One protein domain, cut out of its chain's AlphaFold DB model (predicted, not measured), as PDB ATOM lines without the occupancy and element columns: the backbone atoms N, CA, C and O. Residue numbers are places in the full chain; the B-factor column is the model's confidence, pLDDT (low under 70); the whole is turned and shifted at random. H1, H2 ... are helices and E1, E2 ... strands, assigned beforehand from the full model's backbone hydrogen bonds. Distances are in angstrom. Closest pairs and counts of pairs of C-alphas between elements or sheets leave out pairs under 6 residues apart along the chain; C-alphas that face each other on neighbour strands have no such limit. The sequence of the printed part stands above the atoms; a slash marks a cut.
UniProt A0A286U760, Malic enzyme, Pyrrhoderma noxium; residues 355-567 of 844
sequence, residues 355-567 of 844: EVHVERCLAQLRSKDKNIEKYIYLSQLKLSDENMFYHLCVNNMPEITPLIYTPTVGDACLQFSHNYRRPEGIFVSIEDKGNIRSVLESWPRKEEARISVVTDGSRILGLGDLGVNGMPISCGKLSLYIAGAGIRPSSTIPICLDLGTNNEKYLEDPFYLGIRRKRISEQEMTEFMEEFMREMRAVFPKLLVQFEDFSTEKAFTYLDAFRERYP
ATOM      1  N   GLU A 355       1.810 -32.494  12.627       89.19
ATOM      2  CA  GLU A 355       1.035 -32.638  11.384       89.19
ATOM      3  C   GLU A 355       0.058 -31.470  11.219       89.19
ATOM      4  O   GLU A 355       0.036 -30.800  10.191       89.19
ATOM      5  N   VAL A 356      -0.657 -31.113  12.289       94.31
ATOM      6  CA  VAL A 356      -1.531 -29.925  12.300       94.31
ATOM      7  C   VAL A 356      -0.716 -28.628  12.168       94.31
ATOM      8  O   VAL A 356      -1.232 -27.594  11.742       94.31
ATOM      9  N   HIS A 357       0.564 -28.632  12.553       94.19
ATOM     10  CA  HIS A 357       1.447 -27.482  12.365       94.19
ATOM     11  C   HIS A 357       1.847 -27.255  10.913       94.19
ATOM     12  O   HIS A 357       1.896 -26.093  10.517       94.19
ATOM     13  N   VAL A 358       1.996 -28.312  10.113       96.00
ATOM     14  CA  VAL A 358       2.164 -28.197   8.655       96.00
ATOM     15  C   VAL A 358       0.988 -27.435   8.045       96.00
ATOM     16  O   VAL A 358       1.188 -26.402   7.407       96.00
ATOM     17  N   GLU A 359      -0.240 -27.874   8.335       96.88
ATOM     18  CA  GLU A 359      -1.463 -27.232   7.836       96.88
ATOM     19  C   GLU A 359      -1.596 -25.786   8.316       96.88
ATOM     20  O   GLU A 359      -1.996 -24.898   7.563       96.88
ATOM     21  N   ARG A 360      -1.195 -25.504   9.562       96.69
ATOM     22  CA  ARG A 360      -1.180 -24.136  10.096       96.69
ATOM     23  C   ARG A 360      -0.224 -23.235   9.319       96.69
ATOM     24  O   ARG A 360      -0.590 -22.101   9.014       96.69
ATOM     25  N   CYS A 361       0.982 -23.712   9.015       97.75
ATOM     26  CA  CYS A 361       1.944 -22.946   8.227       97.75
ATOM     27  C   CYS A 361       1.448 -22.730   6.792       97.75
ATOM     28  O   CYS A 361       1.557 -21.628   6.255       97.75
ATOM     29  N   LEU A 362       0.830 -23.747   6.191       97.75
ATOM     30  CA  LEU A 362       0.274 -23.653   4.846       97.75
ATOM     31  C   LEU A 362      -0.918 -22.682   4.782       97.75
ATOM     32  O   LEU A 362      -0.995 -21.860   3.871       97.75
ATOM     33  N   ALA A 363      -1.799 -22.693   5.785       98.12
ATOM     34  CA  ALA A 363      -2.894 -21.730   5.901       98.12
ATOM     35  C   ALA A 363      -2.380 -20.285   6.032       98.12
ATOM     36  O   ALA A 363      -2.907 -19.385   5.385       98.12
ATOM     37  N   GLN A 364      -1.321 -20.057   6.817       98.25
ATOM     38  CA  GLN A 364      -0.689 -18.735   6.951       98.25
ATOM     39  C   GLN A 364      -0.017 -18.255   5.661       98.25
ATOM     40  O   GLN A 364      -0.036 -17.058   5.377       98.25
ATOM     41  N   LEU A 365       0.583 -19.168   4.892       98.31
ATOM     42  CA  LEU A 365       1.132 -18.865   3.572       98.31
ATOM     43  C   LEU A 365       0.014 -18.445   2.607       98.31
ATOM     44  O   LEU A 365       0.116 -17.415   1.940       98.31
ATOM     45  N   ARG A 366      -1.061 -19.236   2.546       97.94
ATOM     46  CA  ARG A 366      -2.199 -19.010   1.643       97.94
ATOM     47  C   ARG A 366      -3.051 -17.805   2.035       97.94
ATOM     48  O   ARG A 366      -3.719 -17.256   1.171       97.94
ATOM     49  N   SER A 367      -2.972 -17.342   3.284       98.12
ATOM     50  CA  SER A 367      -3.634 -16.113   3.739       98.12
ATOM     51  C   SER A 367      -2.933 -14.820   3.295       98.12
ATOM     52  O   SER A 367      -3.314 -13.749   3.764       98.12
ATOM     53  N   LYS A 368      -1.829 -14.894   2.541       98.00
ATOM     54  CA  LYS A 368      -1.136 -13.719   1.993       98.00
ATOM     55  C   LYS A 368      -1.608 -13.466   0.571       98.00
ATOM     56  O   LYS A 368      -1.637 -14.396  -0.234       98.00
ATOM     57  N   ASP A 369      -1.872 -12.206   0.249       95.31
ATOM     58  CA  ASP A 369      -2.436 -11.838  -1.050       95.31
ATOM     59  C   ASP A 369      -1.346 -11.724  -2.120       95.31
ATOM     60  O   ASP A 369      -1.527 -12.133  -3.264       95.31
ATOM     61  N   LYS A 370      -0.168 -11.204  -1.744       96.06
ATOM     62  CA  LYS A 370       0.926 -10.933  -2.687       96.06
ATOM     63  C   LYS A 370       2.021 -11.991  -2.609       96.06
ATOM     64  O   LYS A 370       2.457 -12.381  -1.527       96.06
ATOM     65  N   ASN A 371       2.570 -12.373  -3.764       95.94
ATOM     66  CA  ASN A 371       3.677 -13.335  -3.833       95.94
ATOM     67  C   ASN A 371       4.908 -12.884  -3.032       95.94
ATOM     68  O   ASN A 371       5.527 -13.701  -2.357       95.94
ATOM     69  N   ILE A 372       5.228 -11.587  -3.021       95.81
ATOM     70  CA  ILE A 372       6.332 -11.064  -2.204       95.81
ATOM     71  C   ILE A 372       6.098 -11.257  -0.695       95.81
ATOM     72  O   ILE A 372       7.031 -11.558   0.043       95.81
ATOM     73  N   GLU A 373       4.857 -11.161  -0.215       96.50
ATOM     74  CA  GLU A 373       4.531 -11.408   1.197       96.50
ATOM     75  C   GLU A 373       4.646 -12.895   1.540       96.50
ATOM     76  O   GLU A 373       5.145 -13.248   2.611       96.50
ATOM     77  N   LYS A 374       4.248 -13.766   0.604       98.06
ATOM     78  CA  LYS A 374       4.469 -15.214   0.690       98.06
ATOM     79  C   LYS A 374       5.961 -15.547   0.748       98.06
ATOM     80  O   LYS A 374       6.369 -16.307   1.622       98.06
ATOM     81  N   TYR A 375       6.782 -14.935  -0.110       97.06
ATOM     82  CA  TYR A 375       8.241 -15.077  -0.072       97.06
ATOM     83  C   TYR A 375       8.808 -14.651   1.285       97.06
ATOM     84  O   TYR A 375       9.552 -15.398   1.908       97.06
ATOM     85  N   ILE A 376       8.412 -13.480   1.789       95.44
ATOM     86  CA  ILE A 376       8.868 -12.974   3.089       95.44
ATOM     87  C   ILE A 376       8.500 -13.940   4.228       95.44
ATOM     88  O   ILE A 376       9.328 -14.192   5.106       95.44
ATOM     89  N   TYR A 377       7.279 -14.485   4.219       97.06
ATOM     90  CA  TYR A 377       6.843 -15.498   5.183       97.06
ATOM     91  C   TYR A 377       7.709 -16.761   5.101       97.06
ATOM     92  O   TYR A 377       8.215 -17.233   6.117       97.06
ATOM     93  N   LEU A 378       7.928 -17.274   3.891       97.19
ATOM     94  CA  LEU A 378       8.723 -18.472   3.640       97.19
ATOM     95  C   LEU A 378      10.189 -18.300   4.059       97.19
ATOM     96  O   LEU A 378      10.738 -19.176   4.725       97.19
ATOM     97  N   SER A 379      10.803 -17.155   3.760       94.62
ATOM     98  CA  SER A 379      12.169 -16.835   4.195       94.62
ATOM     99  C   SER A 379      12.274 -16.741   5.720       94.62
ATOM    100  O   SER A 379      13.244 -17.216   6.309       94.62
ATOM    101  N   GLN A 380      11.257 -16.199   6.401       94.31
ATOM    102  CA  GLN A 380      11.208 -16.241   7.866       94.31
ATOM    103  C   GLN A 380      11.063 -17.662   8.405       94.31
ATOM    104  O   GLN A 380      11.780 -18.018   9.340       94.31
ATOM    105  N   LEU A 381      10.178 -18.466   7.809       95.56
ATOM    106  CA  LEU A 381       9.964 -19.850   8.211       95.56
ATOM    107  C   LEU A 381      11.249 -20.665   8.062       95.56
ATOM    108  O   LEU A 381      11.626 -21.359   8.997       95.56
ATOM    109  N   LYS A 382      11.971 -20.509   6.948       95.19
ATOM    110  CA  LYS A 382      13.277 -21.141   6.709       95.19
ATOM    111  C   LYS A 382      14.282 -20.844   7.823       95.19
ATOM    112  O   LYS A 382      15.010 -21.735   8.249       95.19
ATOM    113  N   LEU A 383      14.312 -19.603   8.309       89.94
ATOM    114  CA  LEU A 383      15.211 -19.177   9.381       89.94
ATOM    115  C   LEU A 383      14.788 -19.683  10.766       89.94
ATOM    116  O   LEU A 383      15.651 -19.899  11.617       89.94
ATOM    117  N   SER A 384      13.486 -19.812  11.030       90.94
ATOM    118  CA  SER A 384      12.976 -20.275  12.328       90.94
ATOM    119  C   SER A 384      12.890 -21.796  12.440       90.94
ATOM    120  O   SER A 384      13.149 -22.341  13.508       90.94
ATOM    121  N   ASP A 385      12.519 -22.463  11.350       92.56
ATOM    122  CA  ASP A 385      12.309 -23.903  11.247       92.56
ATOM    123  C   ASP A 385      12.608 -24.375   9.813       92.56
ATOM    124  O   ASP A 385      11.739 -24.499   8.946       92.56
ATOM    125  N   GLU A 386      13.893 -24.634   9.570       92.81
ATOM    126  CA  GLU A 386      14.414 -25.090   8.281       92.81
ATOM    127  C   GLU A 386      13.759 -26.404   7.815       92.81
ATOM    128  O   GLU A 386      13.501 -26.581   6.623       92.81
ATOM    129  N   ASN A 387      13.439 -27.317   8.743       94.25
ATOM    130  CA  ASN A 387      12.772 -28.573   8.404       94.25
ATOM    131  C   ASN A 387      11.342 -28.323   7.934       94.25
ATOM    132  O   ASN A 387      10.965 -28.862   6.896       94.25
ATOM    133  N   MET A 388      10.564 -27.508   8.651       95.62
ATOM    134  CA  MET A 388       9.196 -27.185   8.244       95.62
ATOM    135  C   MET A 388       9.176 -26.480   6.884       95.62
ATOM    136  O   MET A 388       8.410 -26.869   6.005       95.62
ATOM    137  N   PHE A 389      10.065 -25.508   6.662       97.19
ATOM    138  CA  PHE A 389      10.186 -24.832   5.368       97.19
ATOM    139  C   PHE A 389      10.410 -25.818   4.213       97.19
ATOM    140  O   PHE A 389       9.648 -25.818   3.243       97.19
ATOM    141  N   TYR A 390      11.415 -26.695   4.315       97.31
ATOM    142  CA  TYR A 390      11.680 -27.664   3.250       97.31
ATOM    143  C   TYR A 390      10.626 -28.771   3.182       97.31
ATOM    144  O   TYR A 390      10.399 -29.306   2.099       97.31
ATOM    145  N   HIS A 391       9.956 -29.103   4.289       96.19
ATOM    146  CA  HIS A 391       8.819 -30.019   4.273       96.19
ATOM    147  C   HIS A 391       7.681 -29.446   3.428       96.19
ATOM    148  O   HIS A 391       7.163 -30.145   2.558       96.19
ATOM    149  N   LEU A 392       7.341 -28.167   3.610       96.81
ATOM    150  CA  LEU A 392       6.353 -27.501   2.768       96.81
ATOM    151  C   LEU A 392       6.796 -27.486   1.304       96.81
ATOM    152  O   LEU A 392       6.005 -27.873   0.446       96.81
ATOM    153  N   CYS A 393       8.053 -27.117   1.024       95.62
ATOM    154  CA  CYS A 393       8.590 -27.088  -0.341       95.62
ATOM    155  C   CYS A 393       8.450 -28.443  -1.045       95.62
ATOM    156  O   CYS A 393       7.955 -28.504  -2.165       95.62
ATOM    157  N   VAL A 394       8.869 -29.532  -0.390       94.62
ATOM    158  CA  VAL A 394       8.859 -30.875  -0.991       94.62
ATOM    159  C   VAL A 394       7.436 -31.371  -1.248       94.62
ATOM    160  O   VAL A 394       7.196 -31.974  -2.289       94.62
ATOM    161  N   ASN A 395       6.494 -31.092  -0.345       94.31
ATOM    162  CA  ASN A 395       5.116 -31.576  -0.466       94.31
ATOM    163  C   ASN A 395       4.196 -30.652  -1.281       94.31
ATOM    164  O   ASN A 395       3.083 -31.046  -1.605       94.31
ATOM    165  N   ASN A 396       4.643 -29.439  -1.631       95.25
ATOM    166  CA  ASN A 396       3.857 -28.448  -2.378       95.25
ATOM    167  C   ASN A 396       4.706 -27.781  -3.476       95.25
ATOM    168  O   ASN A 396       4.651 -26.566  -3.680       95.25
ATOM    169  N   MET A 397       5.532 -28.574  -4.167       91.75
ATOM    170  CA  MET A 397       6.542 -28.084  -5.115       91.75
ATOM    171  C   MET A 397       5.979 -27.128  -6.187       91.75
ATOM    172  O   MET A 397       6.591 -26.070  -6.371       91.75
ATOM    173  N   PRO A 398       4.836 -27.415  -6.855       91.69
ATOM    174  CA  PRO A 398       4.285 -26.518  -7.878       91.69
ATOM    175  C   PRO A 398       3.837 -25.158  -7.324       91.69
ATOM    176  O   PRO A 398       4.001 -24.144  -7.994       91.69
ATOM    177  N   GLU A 399       3.307 -25.124  -6.097       94.31
ATOM    178  CA  GLU A 399       2.830 -23.894  -5.447       94.31
ATOM    179  C   GLU A 399       3.993 -23.060  -4.892       94.31
ATOM    180  O   GLU A 399       3.991 -21.836  -5.005       94.31
ATOM    181  N   ILE A 400       5.001 -23.706  -4.295       95.31
ATOM    182  CA  ILE A 400       6.051 -23.014  -3.533       95.31
ATOM    183  C   ILE A 400       7.273 -22.655  -4.381       95.31
ATOM    184  O   ILE A 400       7.871 -21.602  -4.153       95.31
ATOM    185  N   THR A 401       7.644 -23.463  -5.377       93.12
ATOM    186  CA  THR A 401       8.812 -23.179  -6.239       93.12
ATOM    187  C   THR A 401       8.754 -21.782  -6.875       93.12
ATOM    188  O   THR A 401       9.748 -21.057  -6.773       93.12
ATOM    189  N   PRO A 402       7.612 -21.333  -7.442       92.69
ATOM    190  CA  PRO A 402       7.505 -19.994  -8.022       92.69
ATOM    191  C   PRO A 402       7.562 -18.854  -6.994       92.69
ATOM    192  O   PRO A 402       7.745 -17.693  -7.366       92.69
ATOM    193  N   LEU A 403       7.381 -19.170  -5.706       96.19
ATOM    194  CA  LEU A 403       7.456 -18.219  -4.598       96.19
ATOM    195  C   LEU A 403       8.887 -18.065  -4.090       96.19
ATOM    196  O   LEU A 403       9.299 -16.943  -3.831       96.19
ATOM    197  N   ILE A 404       9.644 -19.160  -3.954       94.75
ATOM    198  CA  ILE A 404      11.023 -19.141  -3.422       94.75
ATOM    199  C   ILE A 404      12.090 -18.884  -4.492       94.75
ATOM    200  O   ILE A 404      13.235 -18.582  -4.158       94.75
ATOM    201  N   TYR A 405      11.723 -19.016  -5.768       93.31
ATOM    202  CA  TYR A 405      12.565 -18.673  -6.908       93.31
ATOM    203  C   TYR A 405      11.776 -17.856  -7.944       93.31
ATOM    204  O   TYR A 405      10.965 -17.003  -7.581       93.31
ATOM    205  N   THR A 406      12.043 -18.035  -9.234       87.06
ATOM    206  CA  THR A 406      11.395 -17.276 -10.307       87.06
ATOM    207  C   THR A 406       9.896 -17.567 -10.395       87.06
ATOM    208  O   THR A 406       9.518 -18.738 -10.382       87.06
ATOM    209  N   PRO A 407       9.047 -16.541 -10.586       89.06
ATOM    210  CA  PRO A 407       9.417 -15.139 -10.816       89.06
ATOM    211  C   PRO A 407       9.599 -14.306  -9.533       89.06
ATOM    212  O   PRO A 407      10.249 -13.265  -9.581       89.06
ATOM    213  N   THR A 408       9.071 -14.750  -8.389       94.50
ATOM    214  CA  THR A 408       8.948 -13.938  -7.162       94.50
ATOM    215  C   THR A 408      10.294 -13.502  -6.572       94.50
ATOM    216  O   THR A 408      10.403 -12.416  -6.003       94.50
ATOM    217  N   VAL A 409      11.355 -14.296  -6.745       94.25
ATOM    218  CA  VAL A 409      12.710 -13.927  -6.302       94.25
ATOM    219  C   VAL A 409      13.214 -12.641  -6.965       94.25
ATOM    220  O   VAL A 409      13.999 -11.921  -6.360       94.25
ATOM    221  N   GLY A 410      12.730 -12.301  -8.164       92.44
ATOM    222  CA  GLY A 410      13.037 -11.024  -8.807       92.44
ATOM    223  C   GLY A 410      12.509  -9.837  -7.998       92.44
ATOM    224  O   GLY A 410      13.250  -8.889  -7.737       92.44
ATOM    225  N   ASP A 411      11.269  -9.924  -7.507       93.62
ATOM    226  CA  ASP A 411      10.688  -8.916  -6.609       93.62
ATOM    227  C   ASP A 411      11.437  -8.860  -5.274       93.62
ATOM    228  O   ASP A 411      11.675  -7.775  -4.735       93.62
ATOM    229  N   ALA A 412      11.850 -10.023  -4.761       95.25
ATOM    230  CA  ALA A 412      12.673 -10.108  -3.562       95.25
ATOM    231  C   ALA A 412      14.032  -9.424  -3.748       95.25
ATOM    232  O   ALA A 412      14.481  -8.741  -2.829       95.25
ATOM    233  N   CYS A 413      14.658  -9.552  -4.922       96.44
ATOM    234  CA  CYS A 413      15.889  -8.839  -5.255       96.44
ATOM    235  C   CYS A 413      15.640  -7.332  -5.313       96.44
ATOM    236  O   CYS A 413      16.298  -6.573  -4.609       96.44
ATOM    237  N   LEU A 414      14.634  -6.877  -6.067       95.56
ATOM    238  CA  LEU A 414      14.324  -5.446  -6.201       95.56
ATOM    239  C   LEU A 414      14.122  -4.741  -4.852       95.56
ATOM    240  O   LEU A 414      14.422  -3.550  -4.737       95.56
ATOM    241  N   GLN A 415      13.632  -5.476  -3.851       95.56
ATOM    242  CA  GLN A 415      13.335  -4.982  -2.509       95.56
ATOM    243  C   GLN A 415      14.313  -5.490  -1.434       95.56
ATOM    244  O   GLN A 415      14.066  -5.262  -0.252       95.56
ATOM    245  N   PHE A 416      15.408  -6.172  -1.795       96.94
ATOM    246  CA  PHE A 416      16.253  -6.902  -0.838       96.94
ATOM    247  C   PHE A 416      16.786  -6.004   0.280       96.94
ATOM    248  O   PHE A 416      16.580  -6.299   1.453       96.94
ATOM    249  N   SER A 417      17.398  -4.879  -0.089       97.00
ATOM    250  CA  SER A 417      17.917  -3.887   0.858       97.00
ATOM    251  C   SER A 417      16.854  -3.360   1.831       97.00
ATOM    252  O   SER A 417      17.123  -3.197   3.016       97.00
ATOM    253  N   HIS A 418      15.620  -3.166   1.358       95.88
ATOM    254  CA  HIS A 418      14.506  -2.664   2.175       95.88
ATOM    255  C   HIS A 418      13.892  -3.753   3.063       95.88
ATOM    256  O   HIS A 418      13.409  -3.472   4.157       95.88
ATOM    257  N   ASN A 419      13.929  -5.006   2.607       92.88
ATOM    258  CA  ASN A 419      13.349  -6.157   3.296       92.88
ATOM    259  C   ASN A 419      14.368  -6.948   4.130       92.88
ATOM    260  O   ASN A 419      14.010  -7.985   4.697       92.88
ATOM    261  N   TYR A 420      15.621  -6.493   4.213       94.12
ATOM    262  CA  TYR A 420      16.687  -7.203   4.907       94.12
ATOM    263  C   TYR A 420      16.395  -7.346   6.403       94.12
ATOM    264  O   TYR A 420      16.018  -6.398   7.091       94.12
ATOM    265  N   ARG A 421      16.566  -8.567   6.917       87.88
ATOM    266  CA  ARG A 421      16.236  -8.918   8.310       87.88
ATOM    267  C   ARG A 421      17.367  -9.648   9.010       87.88
ATOM    268  O   ARG A 421      17.686  -9.330  10.152       87.88
ATOM    269  N   ARG A 422      17.935 -10.664   8.359       87.69
ATOM    270  CA  ARG A 422      19.001 -11.508   8.907       87.69
ATOM    271  C   ARG A 422      19.957 -11.942   7.796       87.69
ATOM    272  O   ARG A 422      19.514 -12.081   6.658       87.69
ATOM    273  N   PRO A 423      21.233 -12.187   8.127       88.94
ATOM    274  CA  PRO A 423      22.186 -12.723   7.167       88.94
ATOM    275  C   PRO A 423      21.841 -14.180   6.821       88.94
ATOM    276  O   PRO A 423      21.660 -15.004   7.717       88.94
ATOM    277  N   GLU A 424      21.775 -14.493   5.525       89.00
ATOM    278  CA  GLU A 424      21.575 -15.856   4.997       89.00
ATOM    279  C   GLU A 424      22.796 -16.405   4.240       89.00
ATOM    280  O   GLU A 424      22.856 -17.604   3.974       89.00
ATOM    281  N   GLY A 425      23.776 -15.555   3.920       95.00
ATOM    282  CA  GLY A 425      24.936 -15.894   3.097       95.00
ATOM    283  C   GLY A 425      26.165 -15.052   3.409       95.00
ATOM    284  O   GLY A 425      26.189 -14.313   4.393       95.00
ATOM    285  N   ILE A 426      27.181 -15.180   2.559       97.50
ATOM    286  CA  ILE A 426      28.441 -14.437   2.656       97.50
ATOM    287  C   ILE A 426      28.442 -13.319   1.617       97.50
ATOM    288  O   ILE A 426      28.158 -13.550   0.444       97.50
ATOM    289  N   PHE A 427      28.812 -12.117   2.040       98.12
ATOM    290  CA  PHE A 427      29.104 -11.008   1.141       98.12
ATOM    291  C   PHE A 427      30.620 -10.851   1.090       98.12
ATOM    292  O   PHE A 427      31.244 -10.717   2.141       98.12
ATOM    293  N   VAL A 428      31.205 -10.928  -0.103       98.56
ATOM    294  CA  VAL A 428      32.639 -10.680  -0.311       98.56
ATOM    295  C   VAL A 428      32.750  -9.460  -1.200       98.56
ATOM    296  O   VAL A 428      32.293  -9.475  -2.340       98.56
ATOM    297  N   SER A 429      33.306  -8.388  -0.670       98.25
ATOM    298  CA  SER A 429      33.361  -7.106  -1.347       98.25
ATOM    299  C   SER A 429      34.717  -6.865  -1.994       98.25
ATOM    300  O   SER A 429      35.712  -7.493  -1.639       98.25
ATOM    301  N   ILE A 430      34.790  -5.898  -2.907       98.19
ATOM    302  CA  ILE A 430      36.079  -5.464  -3.458       98.19
ATOM    303  C   ILE A 430      37.049  -4.939  -2.382       98.19
ATOM    304  O   ILE A 430      38.260  -5.013  -2.563       98.19
ATOM    305  N   GLU A 431      36.542  -4.456  -1.245       97.62
ATOM    306  CA  GLU A 431      37.372  -3.997  -0.119       97.62
ATOM    307  C   GLU A 431      38.065  -5.159   0.609       97.62
ATOM    308  O   GLU A 431      39.035  -4.938   1.331       97.62
ATOM    309  N   ASP A 432      37.626  -6.395   0.362       98.38
ATOM    310  CA  ASP A 432      38.232  -7.611   0.901       98.38
ATOM    311  C   ASP A 432      39.364  -8.160   0.017       98.38
ATOM    312  O   ASP A 432      39.995  -9.149   0.395       98.38
ATOM    313  N   LYS A 433      39.650  -7.552  -1.146       98.06
ATOM    314  CA  LYS A 433      40.762  -7.960  -2.027       98.06
ATOM    315  C   LYS A 433      42.091  -7.930  -1.255       98.06
ATOM    316  O   LYS A 433      42.431  -6.942  -0.610       98.06
ATOM    317  N   GLY A 434      42.846  -9.021  -1.317       98.19
ATOM    318  CA  GLY A 434      44.039  -9.291  -0.511       98.19
ATOM    319  C   GLY A 434      43.766  -9.997   0.825       98.19
ATOM    320  O   GLY A 434      44.709 -10.458   1.468       98.19
ATOM    321  N   ASN A 435      42.503 -10.103   1.251       98.06
ATOM    322  CA  ASN A 435      42.082 -10.703   2.520       98.06
ATOM    323  C   ASN A 435      40.814 -11.578   2.385       98.06
ATOM    324  O   ASN A 435      40.183 -11.920   3.391       98.06
ATOM    325  N   ILE A 436      40.449 -12.001   1.165       98.75
ATOM    326  CA  ILE A 436      39.198 -12.740   0.897       98.75
ATOM    327  C   ILE A 436      39.089 -14.004   1.761       98.75
ATOM    328  O   ILE A 436      38.014 -14.334   2.267       98.75
ATOM    329  N   ARG A 437      40.214 -14.695   1.993       98.38
ATOM    330  CA  ARG A 437      40.272 -15.898   2.837       98.38
ATOM    331  C   ARG A 437      39.636 -15.683   4.210       98.38
ATOM    332  O   ARG A 437      38.875 -16.538   4.652       98.38
ATOM    333  N   SER A 438      39.929 -14.561   4.868       98.06
ATOM    334  CA  SER A 438      39.431 -14.274   6.218       98.06
ATOM    335  C   SER A 438      37.902 -14.181   6.247       98.06
ATOM    336  O   SER A 438      37.248 -14.752   7.122       98.06
ATOM    337  N   VAL A 439      37.316 -13.551   5.223       98.06
ATOM    338  CA  VAL A 439      35.859 -13.455   5.060       98.06
ATOM    339  C   VAL A 439      35.247 -14.838   4.857       98.06
ATOM    340  O   VAL A 439      34.297 -15.202   5.549       98.06
ATOM    341  N   LEU A 440      35.818 -15.650   3.965       98.19
ATOM    342  CA  LEU A 440      35.344 -17.013   3.707       98.19
ATOM    343  C   LEU A 440      35.460 -17.915   4.948       98.19
ATOM    344  O   LEU A 440      34.581 -18.736   5.221       98.19
ATOM    345  N   GLU A 441      36.518 -17.746   5.741       96.88
ATOM    346  CA  GLU A 441      36.757 -18.518   6.961       96.88
ATOM    347  C   GLU A 441      35.744 -18.250   8.082       96.88
ATOM    348  O   GLU A 441      35.654 -19.076   9.001       96.88
ATOM    349  N   SER A 442      34.966 -17.165   7.989       95.06
ATOM    350  CA  SER A 442      33.896 -16.826   8.935       95.06
ATOM    351  C   SER A 442      32.681 -17.760   8.854       95.06
ATOM    352  O   SER A 442      31.883 -17.817   9.794       95.06
ATOM    353  N   TRP A 443      32.537 -18.531   7.767       95.50
ATOM    354  CA  TRP A 443      31.404 -19.439   7.607       95.50
ATOM    355  C   TRP A 443      31.403 -20.523   8.701       95.50
ATOM    356  O   TRP A 443      32.390 -21.242   8.857       95.50
ATOM    357  N   PRO A 444      30.308 -20.729   9.455       89.00
ATOM    358  CA  PRO A 444      30.334 -21.586  10.644       89.00
ATOM    359  C   PRO A 444      30.442 -23.090  10.337       89.00
ATOM    360  O   PRO A 444      30.869 -23.860  11.195       89.00
ATOM    361  N   ARG A 445      30.047 -23.536   9.135       87.88
ATOM    362  CA  ARG A 445      29.941 -24.965   8.764       87.88
ATOM    363  C   ARG A 445      30.880 -25.362   7.616       87.88
ATOM    364  O   ARG A 445      30.490 -26.099   6.714       87.88
ATOM    365  N   LYS A 446      32.127 -24.878   7.641       90.06
ATOM    366  CA  LYS A 446      33.115 -25.056   6.547       90.06
ATOM    367  C   LYS A 446      33.298 -26.508   6.112       90.06
ATOM    368  O   LYS A 446      33.206 -26.820   4.931       90.06
ATOM    369  N   GLU A 447      33.458 -27.415   7.072       89.38
ATOM    370  CA  GLU A 447      33.693 -28.843   6.801       89.38
ATOM    371  C   GLU A 447      32.514 -29.548   6.109       89.38
ATOM    372  O   GLU A 447      32.677 -30.563   5.411       89.38
ATOM    373  N   GLU A 448      31.304 -29.020   6.291       93.44
ATOM    374  CA  GLU A 448      30.080 -29.563   5.714       93.44
ATOM    375  C   GLU A 448      29.787 -29.004   4.322       93.44
ATOM    376  O   GLU A 448      29.021 -29.632   3.594       93.44
ATOM    377  N   ALA A 449      30.419 -27.898   3.926       96.06
ATOM    378  CA  ALA A 449      30.167 -27.212   2.665       96.06
ATOM    379  C   ALA A 449      30.455 -28.102   1.445       96.06
ATOM    380  O   ALA A 449      31.527 -28.704   1.329       96.06
ATOM    381  N   ARG A 450      29.482 -28.224   0.539       97.94
ATOM    382  CA  ARG A 450      29.585 -29.018  -0.699       97.94
ATOM    383  C   ARG A 450      29.193 -28.245  -1.943       97.94
ATOM    384  O   ARG A 450      29.664 -28.607  -3.012       97.94
ATOM    385  N   ILE A 451      28.381 -27.203  -1.813       98.56
ATOM    386  CA  ILE A 451      27.998 -26.373  -2.947       98.56
ATOM    387  C   ILE A 451      27.845 -24.913  -2.545       98.56
ATOM    388  O   ILE A 451      27.344 -24.605  -1.461       98.56
ATOM    389  N   SER A 452      28.266 -24.026  -3.436       98.62
ATOM    390  CA  SER A 452      27.976 -22.603  -3.361       98.62
ATOM    391  C   SER A 452      27.384 -22.125  -4.673       98.62
ATOM    392  O   SER A 452      27.819 -22.550  -5.740       98.62
ATOM    393  N   VAL A 453      26.394 -21.242  -4.569       98.81
ATOM    394  CA  VAL A 453      25.928 -20.427  -5.689       98.81
ATOM    395  C   VAL A 453      26.462 -19.026  -5.442       98.81
ATOM    396  O   VAL A 453      26.314 -18.496  -4.336       98.81
ATOM    397  N   VAL A 454      27.138 -18.488  -6.450       98.75
ATOM    398  CA  VAL A 454      27.848 -17.214  -6.402       98.75
ATOM    399  C   VAL A 454      27.269 -16.301  -7.471       98.75
ATOM    400  O   VAL A 454      27.150 -16.708  -8.626       98.75
ATOM    401  N   THR A 455      26.957 -15.063  -7.101       98.50
ATOM    402  CA  THR A 455      26.520 -14.008  -8.026       98.50
ATOM    403  C   THR A 455      27.215 -12.686  -7.710       98.50
ATOM    404  O   THR A 455      27.504 -12.415  -6.546       98.50
ATOM    405  N   ASP A 456      27.459 -11.835  -8.707       97.94
ATOM    406  CA  ASP A 456      27.853 -10.428  -8.497       97.94
ATOM    407  C   ASP A 456      26.676  -9.446  -8.667       97.94
ATOM    408  O   ASP A 456      26.861  -8.222  -8.647       97.94
ATOM    409  N   GLY A 457      25.470  -9.979  -8.899       96.88
ATOM    410  CA  GLY A 457      24.242  -9.219  -9.092       96.88
ATOM    411  C   GLY A 457      24.218  -8.324 -10.331       96.88
ATOM    412  O   GLY A 457      23.388  -7.419 -10.403       96.88
ATOM    413  N   SER A 458      25.142  -8.504 -11.281       95.38
ATOM    414  CA  SER A 458      25.280  -7.597 -12.429       95.38
ATOM    415  C   SER A 458      24.256  -7.826 -13.533       95.38
ATOM    416  O   SER A 458      24.045  -6.928 -14.353       95.38
ATOM    417  N   ARG A 459      23.601  -8.992 -13.567       91.38
ATOM    418  CA  ARG A 459      22.557  -9.308 -14.543       91.38
ATOM    419  C   ARG A 459      21.513 -10.250 -13.950       91.38
ATOM    420  O   ARG A 459      21.347 -11.366 -14.424       91.38
ATOM    421  N   ILE A 460      20.769  -9.770 -12.956       90.12
ATOM    422  CA  ILE A 460      19.633 -10.521 -12.415       90.12
ATOM    423  C   ILE A 460      18.551 -10.642 -13.491       90.12
ATOM    424  O   ILE A 460      18.130  -9.626 -14.044       90.12
ATOM    425  N   LEU A 461      18.133 -11.873 -13.802       75.25
ATOM    426  CA  LEU A 461      17.157 -12.293 -14.827       75.25
ATOM    427  C   LEU A 461      16.183 -11.205 -15.341       75.25
ATOM    428  O   LEU A 461      15.100 -10.997 -14.794       75.25
ATOM    429  N   GLY A 462      16.547 -10.515 -16.428       77.94
ATOM    430  CA  GLY A 462      15.699  -9.494 -17.073       77.94
ATOM    431  C   GLY A 462      15.482  -8.200 -16.262       77.94
ATOM    432  O   GLY A 462      14.759  -7.311 -16.712       77.94
ATOM    433  N   LEU A 463      16.101  -8.081 -15.085       86.75
ATOM    434  CA  LEU A 463      16.062  -6.931 -14.173       86.75
ATOM    435  C   LEU A 463      17.357  -6.104 -14.194       86.75
ATOM    436  O   LEU A 463      17.347  -4.946 -13.782       86.75
ATOM    437  N   GLY A 464      18.451  -6.667 -14.711       90.19
ATOM    438  CA  GLY A 464      19.718  -5.962 -14.907       90.19
ATOM    439  C   GLY A 464      20.596  -5.932 -13.655       90.19
ATOM    440  O   GLY A 464      20.628  -6.891 -12.887       90.19
ATOM    441  N   ASP A 465      21.353  -4.848 -13.486       96.75
ATOM    442  CA  ASP A 465      22.303  -4.690 -12.383       96.75
ATOM    443  C   ASP A 465      21.577  -4.311 -11.086       96.75
ATOM    444  O   ASP A 465      21.043  -3.204 -10.958       96.75
ATOM    445  N   LEU A 466      21.578  -5.233 -10.122       97.62
ATOM    446  CA  LEU A 466      21.026  -5.031  -8.784       97.62
ATOM    447  C   LEU A 466      22.110  -4.984  -7.687       97.62
ATOM    448  O   LEU A 466      21.790  -4.767  -6.521       97.62
ATOM    449  N   GLY A 467      23.390  -5.162  -8.028       97.75
ATOM    450  CA  GLY A 467      24.474  -5.220  -7.040       97.75
ATOM    451  C   GLY A 467      24.203  -6.263  -5.947       97.75
ATOM    452  O   GLY A 467      23.733  -7.365  -6.237       97.75
ATOM    453  N   VAL A 468      24.413  -5.921  -4.672       97.69
ATOM    454  CA  VAL A 468      24.195  -6.880  -3.562       97.69
ATOM    455  C   VAL A 468      22.743  -7.305  -3.375       97.69
ATOM    456  O   VAL A 468      22.473  -8.331  -2.746       97.69
ATOM    457  N   ASN A 469      21.797  -6.562  -3.955       98.06
ATOM    458  CA  ASN A 469      20.401  -6.976  -3.983       98.06
ATOM    459  C   ASN A 469      20.180  -8.260  -4.797       98.06
ATOM    460  O   ASN A 469      19.090  -8.815  -4.736       98.06
ATOM    461  N   GLY A 470      21.196  -8.758  -5.508       97.31
ATOM    462  CA  GLY A 470      21.199 -10.071  -6.150       97.31
ATOM    463  C   GLY A 470      21.348 -11.271  -5.204       97.31
ATOM    464  O   GLY A 470      21.090 -12.396  -5.623       97.31
ATOM    465  N   MET A 471      21.712 -11.083  -3.926       97.94
ATOM    466  CA  MET A 471      21.876 -12.188  -2.959       97.94
ATOM    467  C   MET A 471      20.696 -13.193  -2.907       97.94
ATOM    468  O   MET A 471      20.958 -14.400  -2.849       97.94
ATOM    469  N   PRO A 472      19.410 -12.776  -2.973       97.38
ATOM    470  CA  PRO A 472      18.278 -13.705  -2.983       97.38
ATOM    471  C   PRO A 472      18.328 -14.769  -4.083       97.38
ATOM    472  O   PRO A 472      17.817 -15.864  -3.866       97.38
ATOM    473  N   ILE A 473      18.981 -14.503  -5.220       96.88
ATOM    474  CA  ILE A 473      19.177 -15.495  -6.284       96.88
ATOM    475  C   ILE A 473      20.007 -16.676  -5.781       96.88
ATOM    476  O   ILE A 473      19.582 -17.827  -5.897       96.88
ATOM    477  N   SER A 474      21.144 -16.397  -5.139       98.12
ATOM    478  CA  SER A 474      22.009 -17.442  -4.581       98.12
ATOM    479  C   SER A 474      21.291 -18.239  -3.487       98.12
ATOM    480  O   SER A 474      21.354 -19.471  -3.463       98.12
ATOM    481  N   CYS A 475      20.540 -17.560  -2.614       97.62
ATOM    482  CA  CYS A 475      19.727 -18.205  -1.578       97.62
ATOM    483  C   CYS A 475      18.608 -19.082  -2.166       97.62
ATOM    484  O   CYS A 475      18.378 -20.202  -1.694       97.62
ATOM    485  N   GLY A 476      17.911 -18.583  -3.186       96.81
ATOM    486  CA  GLY A 476      16.814 -19.266  -3.861       96.81
ATOM    487  C   GLY A 476      17.293 -20.502  -4.618       96.81
ATOM    488  O   GLY A 476      16.772 -21.593  -4.381       96.81
ATOM    489  N   LYS A 477      18.359 -20.388  -5.426       97.44
ATOM    490  CA  LYS A 477      18.959 -21.530  -6.139       97.44
ATOM    491  C   LYS A 477      19.373 -22.650  -5.193       97.44
ATOM    492  O   LYS A 477      19.057 -23.812  -5.440       97.44
ATOM    493  N   LEU A 478      20.016 -22.323  -4.071       98.38
ATOM    494  CA  LEU A 478      20.380 -23.325  -3.062       98.38
ATOM    495  C   LEU A 478      19.155 -23.950  -2.382       98.38
ATOM    496  O   LEU A 478      19.164 -25.147  -2.096       98.38
ATOM    497  N   SER A 479      18.075 -23.191  -2.195       97.88
ATOM    498  CA  SER A 479      16.809 -23.742  -1.696       97.88
ATOM    499  C   SER A 479      16.218 -24.760  -2.687       97.88
ATOM    500  O   SER A 479      15.746 -25.818  -2.267       97.88
ATOM    501  N   LEU A 480      16.335 -24.511  -3.999       97.69
ATOM    502  CA  LEU A 480      15.939 -25.464  -5.044       97.69
ATOM    503  C   LEU A 480      16.841 -26.704  -5.098       97.69
ATOM    504  O   LEU A 480      16.344 -27.807  -5.302       97.69
ATOM    505  N   TYR A 481      18.145 -26.570  -4.848       98.56
ATOM    506  CA  TYR A 481      19.041 -27.723  -4.682       98.56
ATOM    507  C   TYR A 481      18.617 -28.644  -3.539       98.56
ATOM    508  O   TYR A 481      18.661 -29.872  -3.651       98.56
ATOM    509  N   ILE A 482      18.219 -28.055  -2.416       98.12
ATOM    510  CA  ILE A 482      17.813 -28.800  -1.227       98.12
ATOM    511  C   ILE A 482      16.457 -29.471  -1.464       98.12
ATOM    512  O   ILE A 482      16.322 -30.679  -1.256       98.12
ATOM    513  N   ALA A 483      15.464 -28.719  -1.946       97.06
ATOM    514  CA  ALA A 483      14.130 -29.248  -2.220       97.06
ATOM    515  C   ALA A 483      14.154 -30.294  -3.351       97.06
ATOM    516  O   ALA A 483      13.631 -31.401  -3.184       97.06
ATOM    517  N   GLY A 484      14.825 -29.968  -4.460       96.75
ATOM    518  CA  GLY A 484      14.850 -30.743  -5.699       96.75
ATOM    519  C   GLY A 484      15.817 -31.924  -5.700       96.75
ATOM    520  O   GLY A 484      15.468 -32.973  -6.219       96.75
ATOM    521  N   ALA A 485      16.994 -31.812  -5.077       97.62
ATOM    522  CA  ALA A 485      17.997 -32.884  -5.069       97.62
ATOM    523  C   ALA A 485      18.338 -33.423  -3.674       97.62
ATOM    524  O   ALA A 485      19.165 -34.326  -3.539       97.62
ATOM    525  N   GLY A 486      17.726 -32.904  -2.608       97.69
ATOM    526  CA  GLY A 486      18.040 -33.352  -1.254       97.69
ATOM    527  C   GLY A 486      19.490 -33.067  -0.867       97.69
ATOM    528  O   GLY A 486      20.084 -33.822  -0.094       97.69
ATOM    529  N   ILE A 487      20.097 -31.999  -1.390       97.75
ATOM    530  CA  ILE A 487      21.346 -31.505  -0.809       97.75
ATOM    531  C   ILE A 487      21.068 -31.122   0.648       97.75
ATOM    532  O   ILE A 487      20.005 -30.604   0.978       97.75
ATOM    533  N   ARG A 488      22.002 -31.424   1.555       95.94
ATOM    534  CA  ARG A 488      21.852 -31.037   2.962       95.94
ATOM    535  C   ARG A 488      21.872 -29.509   3.081       95.94
ATOM    536  O   ARG A 488      22.840 -28.920   2.600       95.94
ATOM    537  N   PRO A 489      20.924 -28.883   3.798       94.94
ATOM    538  CA  PRO A 489      20.948 -27.436   4.006       94.94
ATOM    539  C   PRO A 489      22.246 -26.932   4.648       94.94
ATOM    540  O   PRO A 489      22.815 -25.921   4.251       94.94
ATOM    541  N   SER A 490      22.810 -27.705   5.583       93.12
ATOM    542  CA  SER A 490      24.088 -27.380   6.226       93.12
ATOM    543  C   SER A 490      25.301 -27.378   5.286       93.12
ATOM    544  O   SER A 490      26.355 -26.869   5.665       93.12
ATOM    545  N   SER A 491      25.159 -27.928   4.076       96.50
ATOM    546  CA  SER A 491      26.212 -28.053   3.069       96.50
ATOM    547  C   SER A 491      26.183 -26.958   1.999       96.50
ATOM    548  O   SER A 491      27.012 -27.001   1.087       96.50
ATOM    549  N   THR A 492      25.257 -26.003   2.077       97.44
ATOM    550  CA  THR A 492      25.095 -24.948   1.069       97.44
ATOM    551  C   THR A 492      25.653 -23.609   1.545       97.44
ATOM    552  O   THR A 492      25.480 -23.274   2.715       97.44
ATOM    553  N   ILE A 493      26.279 -22.835   0.652       98.00
ATOM    554  CA  ILE A 493      26.783 -21.482   0.945       98.00
ATOM    555  C   ILE A 493      26.331 -20.494  -0.145       98.00
ATOM    556  O   ILE A 493      26.886 -20.527  -1.245       98.00
ATOM    557  N   PRO A 494      25.355 -19.610   0.111       98.19
ATOM    558  CA  PRO A 494      25.044 -18.522  -0.813       98.19
ATOM    559  C   PRO A 494      26.093 -17.417  -0.681       98.19
ATOM    560  O   PRO A 494      26.433 -17.016   0.437       98.19
ATOM    561  N   ILE A 495      26.613 -16.934  -1.812       98.75
ATOM    562  CA  ILE A 495      27.639 -15.889  -1.843       98.75
ATOM    563  C   ILE A 495      27.241 -14.790  -2.828       98.75
ATOM    564  O   ILE A 495      26.879 -15.068  -3.969       98.75
ATOM    565  N   CYS A 496      27.366 -13.535  -2.400       98.62
ATOM    566  CA  CYS A 496      27.264 -12.378  -3.280       98.62
ATOM    567  C   CYS A 496      28.588 -11.606  -3.294       98.62
ATOM    568  O   CYS A 496      29.140 -11.296  -2.237       98.62
ATOM    569  N   LEU A 497      29.095 -11.320  -4.492       98.75
ATOM    570  CA  LEU A 497      30.317 -10.557  -4.713       98.75
ATOM    571  C   LEU A 497      29.969  -9.083  -4.934       98.75
ATOM    572  O   LEU A 497      29.391  -8.726  -5.962       98.75
ATOM    573  N   ASP A 498      30.321  -8.220  -3.982       98.50
ATOM    574  CA  ASP A 498      30.049  -6.786  -4.075       98.50
ATOM    575  C   ASP A 498      31.214  -6.039  -4.727       98.50
ATOM    576  O   ASP A 498      32.156  -5.582  -4.076       98.50
ATOM    577  N   LEU A 499      31.140  -5.924  -6.049       97.81
ATOM    578  CA  LEU A 499      32.121  -5.209  -6.864       97.81
ATOM    579  C   LEU A 499      31.638  -3.797  -7.235       97.81
ATOM    580  O   LEU A 499      32.125  -3.229  -8.215       97.81
ATOM    581  N   GLY A 500      30.668  -3.255  -6.486       97.88
ATOM    582  CA  GLY A 500      29.909  -2.051  -6.820       97.88
ATOM    583  C   GLY A 500      28.691  -2.334  -7.708       97.88
ATOM    584  O   GLY A 500      28.443  -3.465  -8.134       97.88
ATOM    585  N   THR A 501      27.931  -1.287  -8.031       98.38
ATOM    586  CA  THR A 501      26.777  -1.347  -8.944       98.38
ATOM    587  C   THR A 501      26.742  -0.124  -9.855       98.38
ATOM    588  O   THR A 501      27.062   0.985  -9.438       98.38
ATOM    589  N   ASN A 502      26.353  -0.313 -11.116       97.75
ATOM    590  CA  ASN A 502      26.142   0.782 -12.066       97.75
ATOM    591  C   ASN A 502      24.712   1.344 -12.011       97.75
ATOM    592  O   ASN A 502      24.360   2.217 -12.801       97.75
ATOM    593  N   ASN A 503      23.879   0.833 -11.106       97.56
ATOM    594  CA  ASN A 503      22.504   1.268 -10.951       97.56
ATOM    595  C   ASN A 503      22.431   2.531 -10.080       97.56
ATOM    596  O   ASN A 503      22.485   2.450  -8.852       97.56
ATOM    597  N   GLU A 504      22.283   3.693 -10.721       97.62
ATOM    598  CA  GLU A 504      22.257   5.005 -10.053       97.62
ATOM    599  C   GLU A 504      21.195   5.080  -8.944       97.62
ATOM    600  O   GLU A 504      21.459   5.623  -7.874       97.62
ATOM    601  N   LYS A 505      20.037   4.423  -9.127       97.12
ATOM    602  CA  LYS A 505      18.988   4.362  -8.097       97.12
ATOM    603  C   LYS A 505      19.516   3.777  -6.787       97.12
ATOM    604  O   LYS A 505      19.156   4.264  -5.724       97.12
ATOM    605  N   TYR A 506      20.339   2.730  -6.847       97.44
ATOM    606  CA  TYR A 506      20.889   2.089  -5.650       97.44
ATOM    607  C   TYR A 506      22.094   2.835  -5.078       97.44
ATOM    608  O   TYR A 506      22.302   2.803  -3.868       97.44
ATOM    609  N   LEU A 507      22.849   3.556  -5.911       97.75
ATOM    610  CA  LEU A 507      23.905   4.446  -5.427       97.75
ATOM    611  C   LEU A 507      23.335   5.597  -4.582       97.75
ATOM    612  O   LEU A 507      23.962   6.003  -3.603       97.75
ATOM    613  N   GLU A 508      22.137   6.070  -4.926       97.44
ATOM    614  CA  GLU A 508      21.424   7.139  -4.219       97.44
ATOM    615  C   GLU A 508      20.524   6.634  -3.074       97.44
ATOM    616  O   GLU A 508      20.161   7.408  -2.187       97.44
ATOM    617  N   ASP A 509      20.169   5.344  -3.055       97.75
ATOM    618  CA  ASP A 509      19.259   4.774  -2.056       97.75
ATOM    619  C   ASP A 509      19.934   4.663  -0.666       97.75
ATOM    620  O   ASP A 509      20.921   3.928  -0.487       97.75
ATOM    621  N   PRO A 510      19.410   5.346   0.374       97.19
ATOM    622  CA  PRO A 510      19.966   5.277   1.724       97.19
ATOM    623  C   PRO A 510      19.837   3.886   2.361       97.19
ATOM    624  O   PRO A 510      20.604   3.567   3.270       97.19
ATOM    625  N   PHE A 511      18.921   3.044   1.878       97.81
ATOM    626  CA  PHE A 511      18.751   1.678   2.370       97.81
ATOM    627  C   PHE A 511      19.610   0.657   1.635       97.81
ATOM    628  O   PHE A 511      19.734  -0.463   2.126       97.81
ATOM    629  N   TYR A 512      20.223   1.017   0.500       98.44
ATOM    630  CA  TYR A 512      21.078   0.092  -0.238       98.44
ATOM    631  C   TYR A 512      22.208  -0.449   0.646       98.44
ATOM    632  O   TYR A 512      22.955   0.315   1.262       98.44
ATOM    633  N   LEU A 513      22.306  -1.778   0.710       97.69
ATOM    634  CA  LEU A 513      23.243  -2.489   1.582       97.69
ATOM    635  C   LEU A 513      24.648  -2.644   0.992       97.69
ATOM    636  O   LEU A 513      25.564  -3.007   1.725       97.69
ATOM    637  N   GLY A 514      24.810  -2.430  -0.314       97.75
ATOM    638  CA  GLY A 514      26.087  -2.636  -0.993       97.75
ATOM    639  C   GLY A 514      26.971  -1.398  -0.967       97.75
ATOM    640  O   GLY A 514      26.546  -0.300  -0.591       97.75
ATOM    641  N   ILE A 515      28.207  -1.556  -1.427       97.31
ATOM    642  CA  ILE A 515      29.151  -0.456  -1.561       97.31
ATOM    643  C   ILE A 515      28.585   0.547  -2.569       97.31
ATOM    644  O   ILE A 515      28.289   0.227  -3.724       97.31
ATOM    645  N   ARG A 516      28.472   1.805  -2.132       97.56
ATOM    646  CA  ARG A 516      28.003   2.932  -2.949       97.56
ATOM    647  C   ARG A 516      29.100   3.421  -3.891       97.56
ATOM    648  O   ARG A 516      29.638   4.516  -3.740       97.56
ATOM    649  N   ARG A 517      29.450   2.579  -4.863       97.06
ATOM    650  CA  ARG A 517      30.327   2.922  -5.984       97.06
ATOM    651  C   ARG A 517      29.894   2.224  -7.259       97.06
ATOM    652  O   ARG A 517      29.313   1.140  -7.218       97.06
ATOM    653  N   LYS A 518      30.270   2.830  -8.386       98.25
ATOM    654  CA  LYS A 518      30.193   2.169  -9.687       98.25
ATOM    655  C   LYS A 518      31.046   0.914  -9.700       98.25
ATOM    656  O   LYS A 518      32.019   0.803  -8.949       98.25
ATOM    657  N   ARG A 519      30.665  -0.018 -10.571       97.75
ATOM    658  CA  ARG A 519      31.423  -1.247 -10.772       97.75
ATOM    659  C   ARG A 519      32.865  -0.919 -11.152       97.75
ATOM    660  O   ARG A 519      33.100  -0.052 -11.991       97.75
ATOM    661  N   ILE A 520      33.808  -1.599 -10.505       96.69
ATOM    662  CA  ILE A 520      35.244  -1.446 -10.776       96.69
ATOM    663  C   ILE A 520      35.622  -1.890 -12.200       96.69
ATOM    664  O   ILE A 520      34.810  -2.453 -12.935       96.69
ATOM    665  N   SER A 521      36.862  -1.618 -12.611       95.81
ATOM    666  CA  SER A 521      37.342  -1.994 -13.947       95.81
ATOM    667  C   SER A 521      37.349  -3.515 -14.155       95.81
ATOM    668  O   SER A 521      37.542  -4.280 -13.211       95.81
ATOM    669  N   GLU A 522      37.189  -3.972 -15.400       92.06
ATOM    670  CA  GLU A 522      37.193  -5.407 -15.736       92.06
ATOM    671  C   GLU A 522      38.489  -6.116 -15.327       92.06
ATOM    672  O   GLU A 522      38.448  -7.246 -14.835       92.06
ATOM    673  N   GLN A 523      39.632  -5.442 -15.476       95.38
ATOM    674  CA  GLN A 523      40.923  -5.965 -15.037       95.38
ATOM    675  C   GLN A 523      40.918  -6.224 -13.526       95.38
ATOM    676  O   GLN A 523      41.259  -7.315 -13.075       95.38
ATOM    677  N   GLU A 524      40.479  -5.243 -12.741       97.12
ATOM    678  CA  GLU A 524      40.458  -5.356 -11.287       97.12
ATOM    679  C   GLU A 524      39.461  -6.422 -10.808       97.12
ATOM    680  O   GLU A 524      39.759  -7.152  -9.860       97.12
ATOM    681  N   MET A 525      38.322  -6.568 -11.499       95.88
ATOM    682  CA  MET A 525      37.363  -7.648 -11.249       95.88
ATOM    683  C   MET A 525      37.960  -9.022 -11.548       95.88
ATOM    684  O   MET A 525      37.729  -9.964 -10.796       95.88
ATOM    685  N   THR A 526      38.734  -9.137 -12.626       96.06
ATOM    686  CA  THR A 526      39.400 -10.387 -13.007       96.06
ATOM    687  C   THR A 526      40.437 -10.787 -11.959       96.06
ATOM    688  O   THR A 526      40.443 -11.928 -11.503       96.06
ATOM    689  N   GLU A 527      41.263  -9.839 -11.506       97.94
ATOM    690  CA  GLU A 527      42.226 -10.061 -10.419       97.94
ATOM    691  C   GLU A 527      41.533 -10.482  -9.113       97.94
ATOM    692  O   GLU A 527      41.994 -11.400  -8.434       97.94
ATOM    693  N   PHE A 528      40.409  -9.840  -8.778       98.50
ATOM    694  CA  PHE A 528      39.586 -10.219  -7.631       98.50
ATOM    695  C   PHE A 528      39.044 -11.647  -7.771       98.50
ATOM    696  O   PHE A 528      39.123 -12.428  -6.828       98.50
ATOM    697  N   MET A 529      38.519 -12.016  -8.944       98.25
ATOM    698  CA  MET A 529      37.968 -13.352  -9.181       98.25
ATOM    699  C   MET A 529      39.029 -14.453  -9.126       98.25
ATOM    700  O   MET A 529      38.747 -15.535  -8.611       98.25
ATOM    701  N   GLU A 530      40.248 -14.194  -9.601       98.31
ATOM    702  CA  GLU A 530      41.376 -15.122  -9.451       98.31
ATOM    703  C   GLU A 530      41.721 -15.361  -7.973       98.31
ATOM    704  O   GLU A 530      41.883 -16.511  -7.553       98.31
ATOM    705  N   GLU A 531      41.788 -14.299  -7.159       98.69
ATOM    706  CA  GLU A 531      41.954 -14.434  -5.708       98.69
ATOM    707  C   GLU A 531      40.781 -15.202  -5.093       98.69
ATOM    708  O   GLU A 531      40.999 -16.194  -4.397       98.69
ATOM    709  N   PHE A 532      39.546 -14.800  -5.391       98.75
ATOM    710  CA  PHE A 532      38.340 -15.416  -4.852       98.75
ATOM    711  C   PHE A 532      38.296 -16.919  -5.131       98.75
ATOM    712  O   PHE A 532      38.130 -17.704  -4.200       98.75
ATOM    713  N   MET A 533      38.503 -17.350  -6.379       98.56
ATOM    714  CA  MET A 533      38.459 -18.772  -6.739       98.56
ATOM    715  C   MET A 533      39.593 -19.572  -6.087       98.56
ATOM    716  O   MET A 533      39.369 -20.697  -5.624       98.56
ATOM    717  N   ARG A 534      40.794 -18.987  -5.984       98.50
ATOM    718  CA  ARG A 534      41.925 -19.599  -5.276       98.50
ATOM    719  C   ARG A 534      41.614 -19.789  -3.790       98.50
ATOM    720  O   ARG A 534      41.802 -20.889  -3.266       98.50
ATOM    721  N   GLU A 535      41.120 -18.750  -3.119       98.50
ATOM    722  CA  GLU A 535      40.804 -18.810  -1.690       98.50
ATOM    723  C   GLU A 535      39.578 -19.689  -1.406       98.50
ATOM    724  O   GLU A 535      39.598 -20.462  -0.451       98.50
ATOM    725  N   MET A 536      38.562 -19.686  -2.274       97.94
ATOM    726  CA  MET A 536      37.422 -20.609  -2.202       97.94
ATOM    727  C   MET A 536      37.877 -22.066  -2.210       97.94
ATOM    728  O   MET A 536      37.427 -22.858  -1.380       97.94
ATOM    729  N   ARG A 537      38.808 -22.431  -3.101       96.94
ATOM    730  CA  ARG A 537      39.359 -23.791  -3.146       96.94
ATOM    731  C   ARG A 537      40.189 -24.128  -1.909       96.94
ATOM    732  O   ARG A 537      40.156 -25.276  -1.468       96.94
ATOM    733  N   ALA A 538      40.930 -23.164  -1.365       97.38
ATOM    734  CA  ALA A 538      41.738 -23.361  -0.164       97.38
ATOM    735  C   ALA A 538      40.871 -23.557   1.091       97.38
ATOM    736  O   ALA A 538      41.105 -24.490   1.859       97.38
ATOM    737  N   VAL A 539      39.851 -22.714   1.280       97.94
ATOM    738  CA  VAL A 539      38.958 -22.748   2.450       97.94
ATOM    739  C   VAL A 539      37.942 -23.891   2.352       97.94
ATOM    740  O   VAL A 539      37.647 -24.545   3.354       97.94
ATOM    741  N   PHE A 540      37.429 -24.176   1.151       97.19
ATOM    742  CA  PHE A 540      36.407 -25.195   0.910       97.19
ATOM    743  C   PHE A 540      36.849 -26.209  -0.165       97.19
ATOM    744  O   PHE A 540      36.299 -26.258  -1.267       97.19
ATOM    745  N   PRO A 541      37.796 -27.113   0.137       94.62
ATOM    746  CA  PRO A 541      38.419 -27.988  -0.864       94.62
ATOM    747  C   PRO A 541      37.485 -29.014  -1.530       94.62
ATOM    748  O   PRO A 541      37.882 -29.648  -2.503       94.62
ATOM    749  N   LYS A 542      36.269 -29.208  -0.998       95.19
ATOM    750  CA  LYS A 542      35.254 -30.175  -1.469       95.19
ATOM    751  C   LYS A 542      34.034 -29.497  -2.109       95.19
ATOM    752  O   LYS A 542      33.008 -30.152  -2.289       95.19
ATOM    753  N   LEU A 543      34.106 -28.188  -2.330       96.94
ATOM    754  CA  LEU A 543      32.984 -27.368  -2.760       96.94
ATOM    755  C   LEU A 543      32.871 -27.353  -4.283       96.94
ATOM    756  O   LEU A 543      33.852 -27.083  -4.967       96.94
ATOM    757  N   LEU A 544      31.666 -27.593  -4.789       98.56
ATOM    758  CA  LEU A 544      31.255 -27.250  -6.145       98.56
ATOM    759  C   LEU A 544      30.817 -25.780  -6.178       98.56
ATOM    760  O   LEU A 544      30.024 -25.356  -5.336       98.56
ATOM    761  N   VAL A 545      31.300 -25.014  -7.150       98.75
ATOM    762  CA  VAL A 545      30.895 -23.618  -7.351       98.75
ATOM    763  C   VAL A 545      29.942 -23.533  -8.542       98.75
ATOM    764  O   VAL A 545      30.229 -24.055  -9.614       98.75
ATOM    765  N   GLN A 546      28.810 -22.866  -8.363       98.69
ATOM    766  CA  GLN A 546      27.918 -22.475  -9.445       98.69
ATOM    767  C   GLN A 546      27.950 -20.956  -9.587       98.69
ATOM    768  O   GLN A 546      27.682 -20.242  -8.620       98.69
ATOM    769  N   PHE A 547      28.253 -20.470 -10.785       98.12
ATOM    770  CA  PHE A 547      28.062 -19.066 -11.137       98.12
ATOM    771  C   PHE A 547      26.631 -18.820 -11.612       98.12
ATOM    772  O   PHE A 547      26.087 -19.626 -12.367       98.12
ATOM    773  N   GLU A 548      26.067 -17.691 -11.189       95.81
ATOM    774  CA  GLU A 548      24.678 -17.317 -11.452       95.81
ATOM    775  C   GLU A 548      24.541 -15.800 -11.649       95.81
ATOM    776  O   GLU A 548      25.100 -15.013 -10.879       95.81
ATOM    777  N   ASP A 549      23.780 -15.384 -12.661       92.75
ATOM    778  CA  ASP A 549      23.366 -13.998 -12.919       92.75
ATOM    779  C   ASP A 549      24.523 -12.978 -13.022       92.75
ATOM    780  O   ASP A 549      24.403 -11.791 -12.689       92.75
ATOM    781  N   PHE A 550      25.664 -13.433 -13.545       93.25
ATOM    782  CA  PHE A 550      26.743 -12.552 -13.988       93.25
ATOM    783  C   PHE A 550      26.388 -11.890 -15.321       93.25
ATOM    784  O   PHE A 550      25.674 -12.453 -16.160       93.25
ATOM    785  N   SER A 551      26.944 -10.703 -15.574       88.44
ATOM    786  CA  SER A 551      26.866 -10.082 -16.888       88.44
ATOM    787  C   SER A 551      27.398 -11.051 -17.936       88.44
ATOM    788  O   SER A 551      28.398 -11.737 -17.738       88.44
ATOM    789  N   THR A 552      26.693 -11.106 -19.058       79.88
ATOM    790  CA  THR A 552      26.904 -12.061 -20.144       79.88
ATOM    791  C   THR A 552      28.382 -12.289 -20.478       79.88
ATOM    792  O   THR A 552      28.839 -13.426 -20.466       79.88
ATOM    793  N   GLU A 553      29.143 -11.229 -20.746       81.00
ATOM    794  CA  GLU A 553      30.544 -11.348 -21.171       81.00
ATOM    795  C   GLU A 553      31.428 -11.937 -20.063       81.00
ATOM    796  O   GLU A 553      32.278 -12.790 -20.326       81.00
ATOM    797  N   LYS A 554      31.162 -11.573 -18.802       87.81
ATOM    798  CA  LYS A 554      31.865 -12.117 -17.635       87.81
ATOM    799  C   LYS A 554      31.502 -13.568 -17.371       87.81
ATOM    800  O   LYS A 554      32.384 -14.344 -17.034       87.81
ATOM    801  N   ALA A 555      30.235 -13.943 -17.535       88.50
ATOM    802  CA  ALA A 555      29.784 -15.314 -17.321       88.50
ATOM    803  C   ALA A 555      30.577 -16.298 -18.200       88.50
ATOM    804  O   ALA A 555      31.090 -17.291 -17.687       88.50
ATOM    805  N   PHE A 556      30.746 -15.982 -19.491       86.31
ATOM    806  CA  PHE A 556      31.578 -16.773 -20.406       86.31
ATOM    807  C   PHE A 556      33.062 -16.698 -20.036       86.31
ATOM    808  O   PHE A 556      33.695 -17.735 -19.863       86.31
ATOM    809  N   THR A 557      33.594 -15.489 -19.826       90.94
ATOM    810  CA  THR A 557      35.015 -15.283 -19.493       90.94
ATOM    811  C   THR A 557      35.430 -16.059 -18.239       90.94
ATOM    812  O   THR A 557      36.442 -16.757 -18.242       90.94
ATOM    813  N   TYR A 558      34.645 -15.983 -17.163       95.12
ATOM    814  CA  TYR A 558      34.929 -16.685 -15.912       95.12
ATOM    815  C   TYR A 558      34.713 -18.188 -16.036       95.12
ATOM    816  O   TYR A 558      35.506 -18.957 -15.492       95.12
ATOM    817  N   LEU A 559      33.677 -18.627 -16.756       93.75
ATOM    818  CA  LEU A 559      33.487 -20.052 -16.995       93.75
ATOM    819  C   LEU A 559      34.711 -20.635 -17.712       93.75
ATOM    820  O   LEU A 559      35.297 -21.590 -17.206       93.75
ATOM    821  N   ASP A 560      35.147 -20.026 -18.814       92.50
ATOM    822  CA  ASP A 560      36.303 -20.483 -19.591       92.50
ATOM    823  C   ASP A 560      37.604 -20.435 -18.777       92.50
ATOM    824  O   ASP A 560      38.391 -21.383 -18.802       92.50
ATOM    825  N   ALA A 561      37.807 -19.378 -17.983       95.50
ATOM    826  CA  ALA A 561      39.001 -19.232 -17.157       95.50
ATOM    827  C   ALA A 561      39.100 -20.281 -16.033       95.50
ATOM    828  O   ALA A 561      40.209 -20.683 -15.657       95.50
ATOM    829  N   PHE A 562      37.977 -20.709 -15.446       97.81
ATOM    830  CA  PHE A 562      37.987 -21.486 -14.200       97.81
ATOM    831  C   PHE A 562      37.578 -22.954 -14.350       97.81
ATOM    832  O   PHE A 562      38.036 -23.773 -13.549       97.81
ATOM    833  N   ARG A 563      36.791 -23.321 -15.368       95.31
ATOM    834  CA  ARG A 563      36.220 -24.676 -15.532       95.31
ATOM    835  C   ARG A 563      37.234 -25.818 -15.606       95.31
ATOM    836  O   ARG A 563      36.937 -26.925 -15.175       95.31
ATOM    837  N   GLU A 564      38.439 -25.558 -16.109       96.19
ATOM    838  CA  GLU A 564      39.501 -26.574 -16.186       96.19
ATOM    839  C   GLU A 564      40.332 -26.681 -14.898       96.19
ATOM    840  O   GLU A 564      41.011 -27.683 -14.677       96.19
ATOM    841  N   ARG A 565      40.274 -25.663 -14.029       95.31
ATOM    842  CA  ARG A 565      41.073 -25.561 -12.793       95.31
ATOM    843  C   ARG A 565      40.272 -25.912 -11.535       95.31
ATOM    844  O   ARG A 565      40.849 -26.355 -10.536       95.31
ATOM    845  N   TYR A 566      38.955 -25.721 -11.575       97.56
ATOM    846  CA  TYR A 566      38.067 -25.840 -10.423       97.56
ATOM    847  C   TYR A 566      36.788 -26.623 -10.761       97.56
ATOM    848  O   TYR A 566      36.341 -26.612 -11.908       97.56
ATOM    849  N   PRO A 567      36.145 -27.261  -9.764       97.44
ATOM    850  CA  PRO A 567      34.788 -27.780  -9.897       97.44
ATOM    851  C   PRO A 567      33.806 -26.611  -9.949       97.44
ATOM    852  O   PRO A 567      33.241 -26.204  -8.934       97.44
TER     853      PRO A 567
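Overview. This is residues 355 to 567 of the 844 residues of the protein "Malic enzyme" of Pyrrhoderma noxium (UniProt A0A286U760). A small parallel sheet has the long helix H8 running along one face, and on the other side of H8 packs a lobe of helices, H1 to H5. H7, H10 and H11 graze the sheet at the end of the domain far from H1, while H9 sits beyond the strands' last residues. The printed part has 213 residues, with named elements in the order H1 H2 H3 H4 H5 H6 E1 H7 E2 H8 E3 H9 H10 E4 H11; the sheet's order is E1 E3 E2 E4, and the class is mixed, helices and strands. It is compact, with a radius of gyration of the C-alphas of 17.3 A and spans of 54 by 39 by 27 A.

Along the chain. The strands are E1, residues 426 to 429; E3, 492 to 498, 19.5 A long; E2, 451 to 455; and E4, 544 to 547. H8, residues 467 to 485, is 28.5 A long, and H10, 522 to 539, is 25.2 A. The other helices are H1, 355 to 366; H2, 371 to 384; H3, 386 to 395; H4, 397 to 404; H5, 408 to 414; H6, 416 to 419; H7, 436 to 441; H9, 504 to 508; and H11, 552 to 562. C-alpha 355 is at (1.035, -32.638, 11.384), and C-alpha 562 at (37.987, -21.486, -14.200).

Arrangement. N 496 and O 426 of E3 and E1 are 3.0 A apart, N 495 and O 453 of E3 and E2 3.0 A, and N 454 and O 546 of E2 and E4 2.8 A, within hydrogen-bond range. E2, H8, E3 is a strand-helix-strand unit, two parallel neighbour strands with a helix between, its crossover right-handed. H8 is on the sheet at a height of 7.9 A, over E3 and E2. H8 touches H5, closest at the C-alphas of Asn 469 and Cys 413, 5.0 A, at a shallow tilt of 21 degrees, opposite ways. H8 touches H3 with residues 482 to 484 alone, closest at the C-alphas of Ala 483 and Val 394, 5.7 A. H1 and H2 form a helical hairpin. H7 touches H10, closest at the C-alphas of Arg 437 and Glu 535, 5.4 A. Not every O i to N i+4 pair is within range in H4, 2 of 4, and H8, 11 of 15; H6 is too short for one.

Size, cuts and confidence. The C-alphas farthest apart, those of Val 356 and Gln 523, are 55.9 A apart. The printed part has no cut. The links E2 to H8 and H9 to H10 are long. The mean pLDDT of the printed part is 95.5, and no printed residue is under 70.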